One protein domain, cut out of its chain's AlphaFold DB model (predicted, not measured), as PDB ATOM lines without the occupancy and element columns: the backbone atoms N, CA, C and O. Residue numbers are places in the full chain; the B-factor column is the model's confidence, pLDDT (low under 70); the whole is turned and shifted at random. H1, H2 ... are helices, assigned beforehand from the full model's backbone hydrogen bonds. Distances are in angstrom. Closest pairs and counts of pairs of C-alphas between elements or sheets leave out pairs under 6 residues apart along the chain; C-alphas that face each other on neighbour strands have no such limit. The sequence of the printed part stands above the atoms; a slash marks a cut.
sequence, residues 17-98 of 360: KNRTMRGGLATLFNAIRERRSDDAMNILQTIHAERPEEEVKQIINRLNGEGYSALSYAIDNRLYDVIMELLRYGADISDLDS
ATOM      1  N   LYS A  17     -38.043 -33.388 -26.079       52.91
ATOM      2  CA  LYS A  17     -39.324 -32.800 -25.637       52.91
ATOM      3  C   LYS A  17     -39.850 -33.441 -24.344       52.91
ATOM      4  O   LYS A  17     -40.329 -32.744 -23.467       52.91
ATOM      5  N   ASN A  18     -39.643 -34.745 -24.151       48.72
ATOM      6  CA  ASN A  18     -40.119 -35.419 -22.935       48.72
ATOM      7  C   ASN A  18     -39.231 -35.199 -21.694       48.72
ATOM      8  O   ASN A  18     -39.647 -35.546 -20.592       48.72
ATOM      9  N   ARG A  19     -38.013 -34.642 -21.828       51.81
ATOM     10  CA  ARG A  19     -37.154 -34.322 -20.668       51.81
ATOM     11  C   ARG A  19     -37.408 -32.928 -20.103       51.81
ATOM     12  O   ARG A  19     -37.309 -32.773 -18.893       51.81
ATOM     13  N   THR A  20     -37.795 -31.959 -20.931       52.97
ATOM     14  CA  THR A  20     -38.265 -30.644 -20.462       52.97
ATOM     15  C   THR A  20     -39.599 -30.757 -19.714       52.97
ATOM     16  O   THR A  20     -39.814 -30.054 -18.737       52.97
ATOM     17  N   MET A  21     -40.429 -31.747 -20.059       51.25
ATOM     18  CA  MET A  21     -41.751 -31.983 -19.451       51.25
ATOM     19  C   MET A  21     -41.741 -32.404 -17.971       51.25
ATOM     20  O   MET A  21     -42.701 -32.135 -17.255       51.25
ATOM     21  N   ARG A  22     -40.674 -33.061 -17.484       55.91
ATOM     22  CA  ARG A  22     -40.499 -33.324 -16.036       55.91
ATOM     23  C   ARG A  22     -39.876 -32.143 -15.294       55.91
ATOM     24  O   ARG A  22     -39.920 -32.121 -14.071       55.91
ATOM     25  N   GLY A  23     -39.301 -31.195 -16.032       74.06
ATOM     26  CA  GLY A  23     -38.720 -29.978 -15.485       74.06
ATOM     27  C   GLY A  23     -39.746 -28.881 -15.228       74.06
ATOM     28  O   GLY A  23     -39.491 -28.097 -14.336       74.06
ATOM     29  N   GLY A  24     -40.889 -28.865 -15.931       87.38
ATOM     30  CA  GLY A  24     -41.852 -27.749 -15.927       87.38
ATOM     31  C   GLY A  24     -42.185 -27.187 -14.541       87.38
ATOM     32  O   GLY A  24     -42.043 -25.991 -14.311       87.38
ATOM     33  N   LEU A  25     -42.523 -28.057 -13.588       90.50
ATOM     34  CA  LEU A  25     -42.825 -27.629 -12.221       90.50
ATOM     35  C   LEU A  25     -41.576 -27.133 -11.475       90.50
ATOM     36  O   LEU A  25     -41.605 -26.083 -10.850       90.50
ATOM     37  N   ALA A  26     -40.448 -27.841 -11.574       92.69
ATOM     38  CA  ALA A  26     -39.201 -27.403 -10.944       92.69
ATOM     39  C   ALA A  26     -38.688 -26.077 -11.536       92.69
ATOM     40  O   ALA A  26     -38.136 -25.247 -10.818       92.69
ATOM     41  N   THR A  27     -38.882 -25.857 -12.838       94.12
ATOM     42  CA  THR A  27     -38.575 -24.588 -13.501       94.12
ATOM     43  C   THR A  27     -39.528 -23.485 -13.069       94.12
ATOM     44  O   THR A  27     -39.059 -22.372 -12.875       94.12
ATOM     45  N   LEU A  28     -40.813 -23.793 -12.848       95.88
ATOM     46  CA  LEU A  28     -41.780 -22.845 -12.294       95.88
ATOM     47  C   LEU A  28     -41.359 -22.401 -10.887       95.88
ATOM     48  O   LEU A  28     -41.191 -21.209 -10.657       95.88
ATOM     49  N   PHE A  29     -41.091 -23.348  -9.982       95.44
ATOM     50  CA  PHE A  29     -40.611 -23.039  -8.629       95.44
ATOM     51  C   PHE A  29     -39.326 -22.205  -8.650       95.44
ATOM     52  O   PHE A  29     -39.221 -21.225  -7.918       95.44
ATOM     53  N   ASN A  30     -38.358 -22.549  -9.505       95.50
ATOM     54  CA  ASN A  30     -37.127 -21.769  -9.628       95.50
ATOM     55  C   ASN A  30     -37.384 -20.351 -10.159       95.50
ATOM     56  O   ASN A  30     -36.793 -19.413  -9.636       95.50
ATOM     57  N   ALA A  31     -38.259 -20.184 -11.156       96.94
ATOM     58  CA  ALA A  31     -38.604 -18.870 -11.696       96.94
ATOM     59  C   ALA A  31     -39.281 -17.984 -10.637       96.94
ATOM     60  O   ALA A  31     -38.867 -16.842 -10.450       96.94
ATOM     61  N   ILE A  32     -40.248 -18.531  -9.891       97.06
ATOM     62  CA  ILE A  32     -40.933 -17.824  -8.796       97.06
ATOM     63  C   ILE A  32     -39.939 -17.450  -7.693       97.06
ATOM     64  O   ILE A  32     -39.871 -16.292  -7.286       97.06
ATOM     65  N   ARG A  33     -39.107 -18.404  -7.255       95.31
ATOM     66  CA  ARG A  33     -38.097 -18.186  -6.208       95.31
ATOM     67  C   ARG A  33     -37.066 -17.123  -6.592       95.31
ATOM     68  O   ARG A  33     -36.597 -16.384  -5.735       95.31
ATOM     69  N   GLU A  34     -36.711 -17.041  -7.871       96.44
ATOM     70  CA  GLU A  34     -35.796 -16.029  -8.416       96.44
ATOM     71  C   GLU A  34     -36.507 -14.722  -8.808       96.44
ATOM     72  O   GLU A  34     -35.877 -13.842  -9.391       96.44
ATOM     73  N   ARG A  35     -37.804 -14.578  -8.494       96.69
ATOM     74  CA  ARG A  35     -38.636 -13.404  -8.810       96.69
ATOM     75  C   ARG A  35     -38.702 -13.069 -10.304       96.69
ATOM     76  O   ARG A  35     -38.868 -11.915 -10.684       96.69
ATOM     77  N   ARG A  36     -38.589 -14.082 -11.166       97.25
ATOM     78  CA  ARG A  36     -38.714 -13.950 -12.623       97.25
ATOM     79  C   ARG A  36     -40.171 -14.160 -13.036       97.25
ATOM     80  O   ARG A  36     -40.543 -15.252 -13.466       97.25
ATOM     81  N   SER A  37     -40.993 -13.120 -12.871       96.81
ATOM     82  CA  SER A  37     -42.436 -13.145 -13.163       96.81
ATOM     83  C   SER A  37     -42.742 -13.575 -14.599       96.81
ATOM     84  O   SER A  37     -43.545 -14.481 -14.796       96.81
ATOM     85  N   ASP A  38     -42.051 -13.006 -15.590       96.62
ATOM     86  CA  ASP A  38     -42.302 -13.288 -17.011       96.62
ATOM     87  C   ASP A  38     -42.040 -14.757 -17.358       96.62
ATOM     88  O   ASP A  38     -42.819 -15.402 -18.062       96.62
ATOM     89  N   ASP A  39     -40.959 -15.323 -16.817       96.06
ATOM     90  CA  ASP A  39     -40.633 -16.733 -17.008       96.06
ATOM     91  C   ASP A  39     -41.663 -17.638 -16.332       96.06
ATOM     92  O   ASP A  39     -42.079 -18.637 -16.920       96.06
ATOM     93  N   ALA A  40     -42.102 -17.289 -15.118       97.19
ATOM     94  CA  ALA A  40     -43.147 -18.027 -14.418       97.19
ATOM     95  C   ALA A  40     -44.465 -18.015 -15.213       97.19
ATOM     96  O   ALA A  40     -45.056 -19.077 -15.415       97.19
ATOM     97  N   MET A  41     -44.871 -16.858 -15.744       97.44
ATOM     98  CA  MET A  41     -46.067 -16.713 -16.581       97.44
ATOM     99  C   MET A  41     -45.965 -17.523 -17.876       97.44
ATOM    100  O   MET A  41     -46.872 -18.290 -18.194       97.44
ATOM    101  N   ASN A  42     -44.836 -17.441 -18.585       96.19
ATOM    102  CA  ASN A  42     -44.598 -18.229 -19.797       96.19
ATOM    103  C   ASN A  42     -44.670 -19.739 -19.521       96.19
ATOM    104  O   ASN A  42     -45.221 -20.508 -20.317       96.19
ATOM    105  N   ILE A  43     -44.123 -20.186 -18.385       95.69
ATOM    106  CA  ILE A  43     -44.180 -21.592 -17.970       95.69
ATOM    107  C   ILE A  43     -45.622 -22.000 -17.650       95.69
ATOM    108  O   ILE A  43     -46.050 -23.057 -18.112       95.69
ATOM    109  N   LEU A  44     -46.373 -21.181 -16.910       96.12
ATOM    110  CA  LEU A  44     -47.774 -21.449 -16.577       96.12
ATOM    111  C   LEU A  44     -48.650 -21.548 -17.829       96.12
ATOM    112  O   LEU A  44     -49.354 -22.542 -17.999       96.12
ATOM    113  N   GLN A  45     -48.522 -20.595 -18.754       95.75
ATOM    114  CA  GLN A  45     -49.224 -20.621 -20.039       95.75
ATOM    115  C   GLN A  45     -48.867 -21.865 -20.860       95.75
ATOM    116  O   GLN A  45     -49.741 -22.494 -21.450       95.75
ATOM    117  N   THR A  46     -47.592 -22.270 -20.863       94.81
ATOM    118  CA  THR A  46     -47.160 -23.499 -21.547       94.81
ATOM    119  C   THR A  46     -47.776 -24.743 -20.902       94.81
ATOM    120  O   THR A  46     -48.222 -25.642 -21.612       94.81
ATOM    121  N   ILE A  47     -47.826 -24.811 -19.566       94.25
ATOM    122  CA  ILE A  47     -48.447 -25.928 -18.839       94.25
ATOM    123  C   ILE A  47     -49.942 -26.008 -19.162       94.25
ATOM    124  O   ILE A  47     -50.425 -27.103 -19.445       94.25
ATOM    125  N   HIS A  48     -50.638 -24.869 -19.162       94.50
ATOM    126  CA  HIS A  48     -52.061 -24.788 -19.477       94.50
ATOM    127  C   HIS A  48     -52.360 -25.161 -20.937       94.50
ATOM    128  O   HIS A  48     -53.270 -25.937 -21.202       94.50
ATOM    129  N   ALA A  49     -51.548 -24.698 -21.892       95.19
ATOM    130  CA  ALA A  49     -51.740 -25.001 -23.311       95.19
ATOM    131  C   ALA A  49     -51.480 -26.477 -23.672       95.19
ATOM    132  O   ALA A  49     -52.038 -26.991 -24.641       95.19
ATOM    133  N   GLU A  50     -50.596 -27.163 -22.940       94.06
ATOM    134  CA  GLU A  50     -50.198 -28.539 -23.259       94.06
ATOM    135  C   GLU A  50     -51.039 -29.617 -22.556       94.06
ATOM    136  O   GLU A  50     -50.916 -30.793 -22.918       94.06
ATOM    137  N   ARG A  51     -51.845 -29.268 -21.545       93.25
ATOM    138  CA  ARG A  51     -52.480 -30.244 -20.642       93.25
ATOM    139  C   ARG A  51     -53.952 -29.929 -20.380       93.25
ATOM    140  O   ARG A  51     -54.333 -28.766 -20.407       93.25
ATOM    141  N   PRO A  52     -54.784 -30.947 -20.101       96.19
ATOM    142  CA  PRO A  52     -56.164 -30.715 -19.690       96.19
ATOM    143  C   PRO A  52     -56.218 -29.994 -18.334       96.19
ATOM    144  O   PRO A  52     -55.340 -30.189 -17.490       96.19
ATOM    145  N   GLU A  53     -57.268 -29.204 -18.107       94.38
ATOM    146  CA  GLU A  53     -57.428 -28.349 -16.918       94.38
ATOM    147  C   GLU A  53     -57.280 -29.110 -15.591       94.38
ATOM    148  O   GLU A  53     -56.618 -28.632 -14.672       94.38
ATOM    149  N   GLU A  54     -57.806 -30.335 -15.501       94.19
ATOM    150  CA  GLU A  54     -57.683 -31.168 -14.298       94.19
ATOM    151  C   GLU A  54     -56.227 -31.529 -13.968       94.19
ATOM    152  O   GLU A  54     -55.825 -31.532 -12.802       94.19
ATOM    153  N   GLU A  55     -55.407 -31.810 -14.988       94.25
ATOM    154  CA  GLU A  55     -53.981 -32.072 -14.789       94.25
ATOM    155  C   GLU A  55     -53.239 -30.795 -14.404       94.25
ATOM    156  O   GLU A  55     -52.341 -30.844 -13.564       94.25
ATOM    157  N   VAL A  56     -53.603 -29.655 -15.000       95.25
ATOM    158  CA  VAL A  56     -53.023 -28.347 -14.664       95.25
ATOM    159  C   VAL A  56     -53.259 -28.042 -13.190       95.25
ATOM    160  O   VAL A  56     -52.295 -27.763 -12.475       95.25
ATOM    161  N   LYS A  57     -54.497 -28.215 -12.711       95.25
ATOM    162  CA  LYS A  57     -54.847 -28.042 -11.299       95.25
ATOM    163  C   LYS A  57     -53.978 -28.920 -10.390       95.25
ATOM    164  O   LYS A  57     -53.337 -28.421  -9.467       95.25
ATOM    165  N   GLN A  58     -53.864 -30.216 -10.695       94.06
ATOM    166  CA  GLN A  58     -53.020 -31.141  -9.920       94.06
ATOM    167  C   GLN A  58     -51.531 -30.762  -9.929       94.06
ATOM    168  O   GLN A  58     -50.818 -31.022  -8.959       94.06
ATOM    169  N   ILE A  59     -51.025 -30.193 -11.026       94.19
ATOM    170  CA  ILE A  59     -49.625 -29.760 -11.134       94.19
ATOM    171  C   ILE A  59     -49.375 -28.515 -10.293       94.19
ATOM    172  O   ILE A  59     -48.326 -28.432  -9.657       94.19
ATOM    173  N   ILE A  60     -50.307 -27.566 -10.306       95.62
ATOM    174  CA  ILE A  60     -50.190 -26.296  -9.586       95.62
ATOM    175  C   ILE A  60     -50.258 -26.510  -8.072       95.62
ATOM    176  O   ILE A  60     -49.444 -25.937  -7.348       95.62
ATOM    177  N   ASN A  61     -51.126 -27.414  -7.613       95.00
ATOM    178  CA  ASN A  61     -51.278 -27.748  -6.188       95.00
ATOM    179  C   ASN A  61     -50.220 -28.731  -5.689       95.00
ATOM    180  O   ASN A  61     -50.240 -29.189  -4.549       95.00
ATOM    181  N   ARG A  62     -49.260 -29.095  -6.541       94.19
ATOM    182  CA  ARG A  62     -48.203 -30.003  -6.139       94.19
ATOM    183  C   ARG A  62     -47.180 -29.281  -5.273       94.19
ATOM    184  O   ARG A  62     -46.467 -28.393  -5.736       94.19
ATOM    185  N   LEU A  63     -47.031 -29.779  -4.054       93.00
ATOM    186  CA  LEU A  63     -46.007 -29.329  -3.123       93.00
ATOM    187  C   LEU A  63     -44.602 -29.732  -3.594       93.00
ATOM    188  O   LEU A  63     -44.393 -30.788  -4.214       93.00
ATOM    189  N   ASN A  64     -43.626 -28.879  -3.303       91.81
ATOM    190  CA  ASN A  64     -42.220 -29.169  -3.545       91.81
ATOM    191  C   ASN A  64     -41.649 -30.128  -2.475       91.81
ATOM    192  O   ASN A  64     -42.364 -30.667  -1.633       91.81
ATOM    193  N   GLY A  65     -40.334 -30.369  -2.511       89.94
ATOM    194  CA  GLY A  65     -39.666 -31.221  -1.515       89.94
ATOM    195  C   GLY A  65     -39.646 -30.649  -0.092       89.94
ATOM    196  O   GLY A  65     -39.321 -31.384   0.833       89.94
ATOM    197  N   GLU A  66     -39.984 -29.370   0.067       87.75
ATOM    198  CA  GLU A  66     -40.058 -28.646   1.339       87.75
ATOM    199  C   GLU A  66     -41.505 -28.544   1.859       87.75
ATOM    200  O   GLU A  66     -41.711 -28.050   2.957       87.75
ATOM    201  N   GLY A  67     -42.496 -29.039   1.105       89.62
ATOM    202  CA  GLY A  67     -43.910 -28.968   1.481       89.62
ATOM    203  C   GLY A  67     -44.627 -27.686   1.050       89.62
ATOM    204  O   GLY A  67     -45.803 -27.546   1.348       89.62
ATOM    205  N   TYR A  68     -43.975 -26.791   0.306       89.44
ATOM    206  CA  TYR A  68     -44.574 -25.537  -0.153       89.44
ATOM    207  C   TYR A  68     -45.162 -25.657  -1.558       89.44
ATOM    208  O   TYR A  68     -44.582 -26.293  -2.451       89.44
ATOM    209  N   SER A  69     -46.306 -25.009  -1.765       93.62
ATOM    210  CA  SER A  69     -46.958 -24.892  -3.070       93.62
ATOM    211  C   SER A  69     -46.292 -23.807  -3.929       93.62
ATOM    212  O   SER A  69     -45.535 -22.967  -3.435       93.62
ATOM    213  N   ALA A  70     -46.566 -23.792  -5.237       95.69
ATOM    214  CA  ALA A  70     -46.106 -22.696  -6.097       95.69
ATOM    215  C   ALA A  70     -46.723 -21.345  -5.682       95.69
ATOM    216  O   ALA A  70     -46.076 -20.306  -5.823       95.69
ATOM    217  N   LEU A  71     -47.947 -21.377  -5.142       95.31
ATOM    218  CA  LEU A  71     -48.668 -20.208  -4.648       95.31
ATOM    219  C   LEU A  71     -47.987 -19.601  -3.413       95.31
ATOM    220  O   LEU A  71     -47.777 -18.391  -3.398       95.31
ATOM    221  N   SER A  72     -47.555 -20.428  -2.456       91.69
ATOM    222  CA  SER A  72     -46.825 -20.006  -1.246       91.69
ATOM    223  C   SER A  72     -45.618 -19.125  -1.590       91.69
ATOM    224  O   SER A  72     -45.529 -17.969  -1.180       91.69
ATOM    225  N   TYR A  73     -44.739 -19.600  -2.483       93.12
ATOM    226  CA  TYR A  73     -43.580 -18.805  -2.911       93.12
ATOM    227  C   TYR A  73     -43.951 -17.539  -3.686       93.12
ATOM    228  O   TYR A  73     -43.193 -16.567  -3.663       93.12
ATOM    229  N   ALA A  74     -45.057 -17.549  -4.434       95.56
ATOM    230  CA  ALA A  74     -45.499 -16.372  -5.175       95.56
ATOM    231  C   ALA A  74     -45.988 -15.273  -4.218       95.56
ATOM    232  O   ALA A  74     -45.680 -14.103  -4.452       95.56
ATOM    233  N   ILE A  75     -46.663 -15.657  -3.127       92.62
ATOM    234  CA  ILE A  75     -47.098 -14.767  -2.039       92.62
ATOM    235  C   ILE A  75     -45.886 -14.158  -1.332       92.62
ATOM    236  O   ILE A  75     -45.771 -12.932  -1.281       92.62
ATOM    237  N   ASP A  76     -44.936 -14.985  -0.890       90.62
ATOM    238  CA  ASP A  76     -43.720 -14.521  -0.201       90.62
ATOM    239  C   ASP A  76     -42.905 -13.529  -1.038       90.62
ATOM    240  O   ASP A  76     -42.318 -12.569  -0.532       90.62
ATOM    241  N   ASN A  77     -42.884 -13.744  -2.354       93.88
ATOM    242  CA  ASN A  77     -42.192 -12.875  -3.298       93.88
ATOM    243  C   ASN A  77     -43.056 -11.736  -3.854       93.88
ATOM    244  O   ASN A  77     -42.541 -10.940  -4.641       93.88
ATOM    245  N   ARG A  78     -44.325 -11.628  -3.436       93.94
ATOM    246  CA  ARG A  78     -45.287 -10.591  -3.852       93.94
ATOM    247  C   ARG A  78     -45.459 -10.492  -5.373       93.94
ATOM    248  O   ARG A  78     -45.558  -9.402  -5.932       93.94
ATOM    249  N   LEU A  79     -45.475 -11.633  -6.062       95.56
ATOM    250  CA  LEU A  79     -45.613 -11.704  -7.520       95.56
ATOM    251  C   LEU A  79     -47.096 -11.724  -7.925       95.56
ATOM    252  O   LEU A  79     -47.620 -12.774  -8.289       95.56
ATOM    253  N   TYR A  80     -47.780 -10.578  -7.853       94.81
ATOM    254  CA  TYR A  80     -49.244 -10.494  -8.003       94.81
ATOM    255  C   TYR A  80     -49.796 -11.110  -9.287       94.81
ATOM    256  O   TYR A  80     -50.768 -11.857  -9.218       94.81
ATOM    257  N   ASP A  81     -49.158 -10.862 -10.432       96.19
ATOM    258  CA  ASP A  81     -49.614 -11.408 -11.715       96.19
ATOM    259  C   ASP A  81     -49.560 -12.940 -11.715       96.19
ATOM    260  O   ASP A  81     -50.493 -13.613 -12.153       96.19
ATOM    261  N   VAL A  82     -48.493 -13.497 -11.134       97.19
ATOM    262  CA  VAL A  82     -48.311 -14.945 -10.995       97.19
ATOM    263  C   VAL A  82     -49.321 -15.517 -10.004       97.19
ATOM    264  O   VAL A  82     -49.903 -16.561 -10.279       97.19
ATOM    265  N   ILE A  83     -49.570 -14.837  -8.880       96.00
ATOM    266  CA  ILE A  83     -50.592 -15.232  -7.899       96.00
ATOM    267  C   ILE A  83     -51.960 -15.302  -8.582       96.00
ATOM    268  O   ILE A  83     -52.621 -16.334  -8.514       96.00
ATOM    269  N   MET A  84     -52.373 -14.237  -9.273       95.44
ATOM    270  CA  MET A  84     -53.662 -14.187  -9.965       95.44
ATOM    271  C   MET A  84     -53.810 -15.329 -10.971       95.44
ATOM    272  O   MET A  84     -54.854 -15.978 -11.020       95.44
ATOM    273  N   GLU A  85     -52.766 -15.597 -11.750       96.81
ATOM    274  CA  GLU A  85     -52.796 -16.644 -12.763       96.81
ATOM    275  C   GLU A  85     -52.823 -18.053 -12.147       96.81
ATOM    276  O   GLU A  85     -53.589 -18.911 -12.586       96.81
ATOM    277  N   LEU A  86     -52.069 -18.286 -11.066       96.19
ATOM    278  CA  LEU A  86     -52.144 -19.527 -10.291       96.19
ATOM    279  C   LEU A  86     -53.563 -19.751  -9.748       96.19
ATOM    280  O   LEU A  86     -54.104 -20.850  -9.883       96.19
ATOM    281  N   LEU A  87     -54.193 -18.715  -9.183       95.06
ATOM    282  CA  LEU A  87     -55.562 -18.794  -8.670       95.06
ATOM    283  C   LEU A  87     -56.581 -19.099  -9.772       95.06
ATOM    284  O   LEU A  87     -57.475 -19.918  -9.554       95.06
ATOM    285  N   ARG A  88     -56.429 -18.493 -10.956       94.50
ATOM    286  CA  ARG A  88     -57.280 -18.755 -12.132       94.50
ATOM    287  C   ARG A  88     -57.187 -20.194 -12.614       94.50
ATOM    288  O   ARG A  88     -58.202 -20.775 -12.983       94.50
ATOM    289  N   TYR A  89     -56.003 -20.792 -12.555       95.19
ATOM    290  CA  TYR A  89     -55.808 -22.203 -12.889       95.19
ATOM    291  C   TYR A  89     -56.193 -23.172 -11.760       95.19
ATOM    292  O   TYR A  89     -55.892 -24.365 -11.830       95.19
ATOM    293  N   GLY A  90     -56.890 -22.684 -10.732       93.69
ATOM    294  CA  GLY A  90     -57.435 -23.516  -9.669       93.69
ATOM    295  C   GLY A  90     -56.419 -23.873  -8.591       93.69
ATOM    296  O   GLY A  90     -56.553 -24.939  -7.990       93.69
ATOM    297  N   ALA A  91     -55.428 -23.010  -8.331       94.62
ATOM    298  CA  ALA A  91     -54.575 -23.176  -7.161       94.62
ATOM    299  C   ALA A  91     -55.439 -23.292  -5.893       94.62
ATOM    300  O   ALA A  91     -56.325 -22.462  -5.674       94.62
ATOM    301  N   ASP A  92     -55.234 -24.334  -5.095       91.25
ATOM    302  CA  ASP A  92     -55.978 -24.551  -3.859       91.25
ATOM    303  C   ASP A  92     -55.357 -23.676  -2.762       91.25
ATOM    304  O   ASP A  92     -54.155 -23.718  -2.507       91.25
ATOM    305  N   ILE A  93     -56.185 -22.833  -2.147       87.44
ATOM    306  CA  ILE A  93     -55.767 -21.941  -1.057       87.44
ATOM    307  C   ILE A  93     -55.948 -22.646   0.296       87.44
ATOM    308  O   ILE A  93     -55.331 -22.258   1.276       87.44
ATOM    309  N   SER A  94     -56.736 -23.726   0.359       79.19
ATOM    310  CA  SER A  94     -56.930 -24.520   1.581       79.19
ATOM    311  C   SER A  94     -55.639 -25.139   2.107       79.19
ATOM    312  O   SER A  94     -55.495 -25.326   3.309       79.19
ATOM    313  N   ASP A  95     -54.686 -25.435   1.220       67.00
ATOM    314  CA  ASP A  95     -53.379 -25.970   1.613       67.00
ATOM    315  C   ASP A  95     -52.543 -24.928   2.382       67.00
ATOM    316  O   ASP A  95     -51.543 -25.277   3.008       67.00
ATOM    317  N   LEU A  96     -52.983 -23.662   2.375       64.94
ATOM    318  CA  LEU A  96     -52.437 -22.571   3.175       64.94
ATOM    319  C   LEU A  96     -53.101 -22.445   4.560       64.94
ATOM    320  O   LEU A  96     -52.759 -21.542   5.315       64.94
ATOM    321  N   ASP A  97     -54.039 -23.323   4.914       55.66
ATOM    322  CA  ASP A  97     -54.694 -23.361   6.231       55.66
ATOM    323  C   ASP A  97     -54.249 -24.596   7.028       55.66
ATOM    324  O   ASP A  97     -55.039 -25.312   7.638       55.66
ATOM    325  N   SER A  98     -52.955 -24.917   6.957       62.59
ATOM    326  CA  SER A  98     -52.394 -25.953   7.822       62.59
ATOM    327  C   SER A  98     -52.307 -25.430   9.259       62.59
ATOM    328  O   SER A  98     -51.980 -24.262   9.455       62.59
TER     329      SER A  98
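What this domain is: This is residues 17 to 98 of the 360 residues of an uncharacterized protein of viral metagenome (UniProt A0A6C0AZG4). Two helical hairpins, H2 with H3 and H5 with H6, pack side by side into a small four-helix bundle in which H2, H3, H6 and H5 touch in a ring. The short helix H4 packs slantwise over the end of the bundle where H2 and H5 begin and H3 and H6 end, and H1, a short turn ahead of H2, lies out at the far end of the longest axis. The printed part has 82 residues with six named helices, in the order H1 to H6, and no named strand; the class is all helix, with 52 residues in helices. The whole is compact and rounded, with a radius of gyration of the C-alphas of 11.6 A and spans of 35 by 25 by 24 A.

How they stand to each other: H1, residues 17 to 20, and H2, residues 24 to 33, meet only through their link. H3, residues 37 to 50, touches H2 at a shallow tilt of 20 degrees, opposite ways, a helical hairpin; the closest C-alphas are those of Ala 31 and Ala 40, 5.4 A apart. H4, residues 53 to 60, is close to H3 but not clearly touching, with C-alphas of His 48 and Val 56 closest at 6.1 A; the tilt of 36 degrees is only just steep. H5, residues 70 to 76, touches H2 at a shallow tilt of 2 degrees, the same way, with C-alphas of Ile 32 and Ala 74 closest at 6.0 A. H6, residues 80 to 88, forms a helical hairpin with H5: they touch opposite ways at 33 degrees, only just shallow, and C-alphas of Ala 74 and Ile 83 are closest at 5.9 A. H6 also touches H3, the same way at a shallow tilt of 18 degrees, with C-alphas of Met 41 and Val 82 closest at 6.3 A. H3 and H5 are apart. In H2, H3, H4, H5 and H6 every O i to N i+4 pair is within hydrogen-bond range; H1 is too short for such a pair.

Where its parts are: H1 begins at C-alpha 17, (-39.324, -32.800, -25.637). H2 is 14.1 A long from first to last C-alpha. H3, the longest helix, measures 20.0 A and begins at C-alpha 37, (-42.436, -13.145, -13.163). H4 measures 10.5 A, H5 10.4 A and H6 12.2 A; H6 ends at C-alpha 88, (-57.280, -18.755, -12.132).

The domain as a whole: The C-alphas of Lys 17 and Asp 97, the two farthest apart, are 36.6 A from each other. The printed part has no cut. The link from H4 to H5 is short, with 9 residues, and the other links are tight. The mean pLDDT of the printed part is 89.3; residues 17 to 22 and 95 to 98 are under 70.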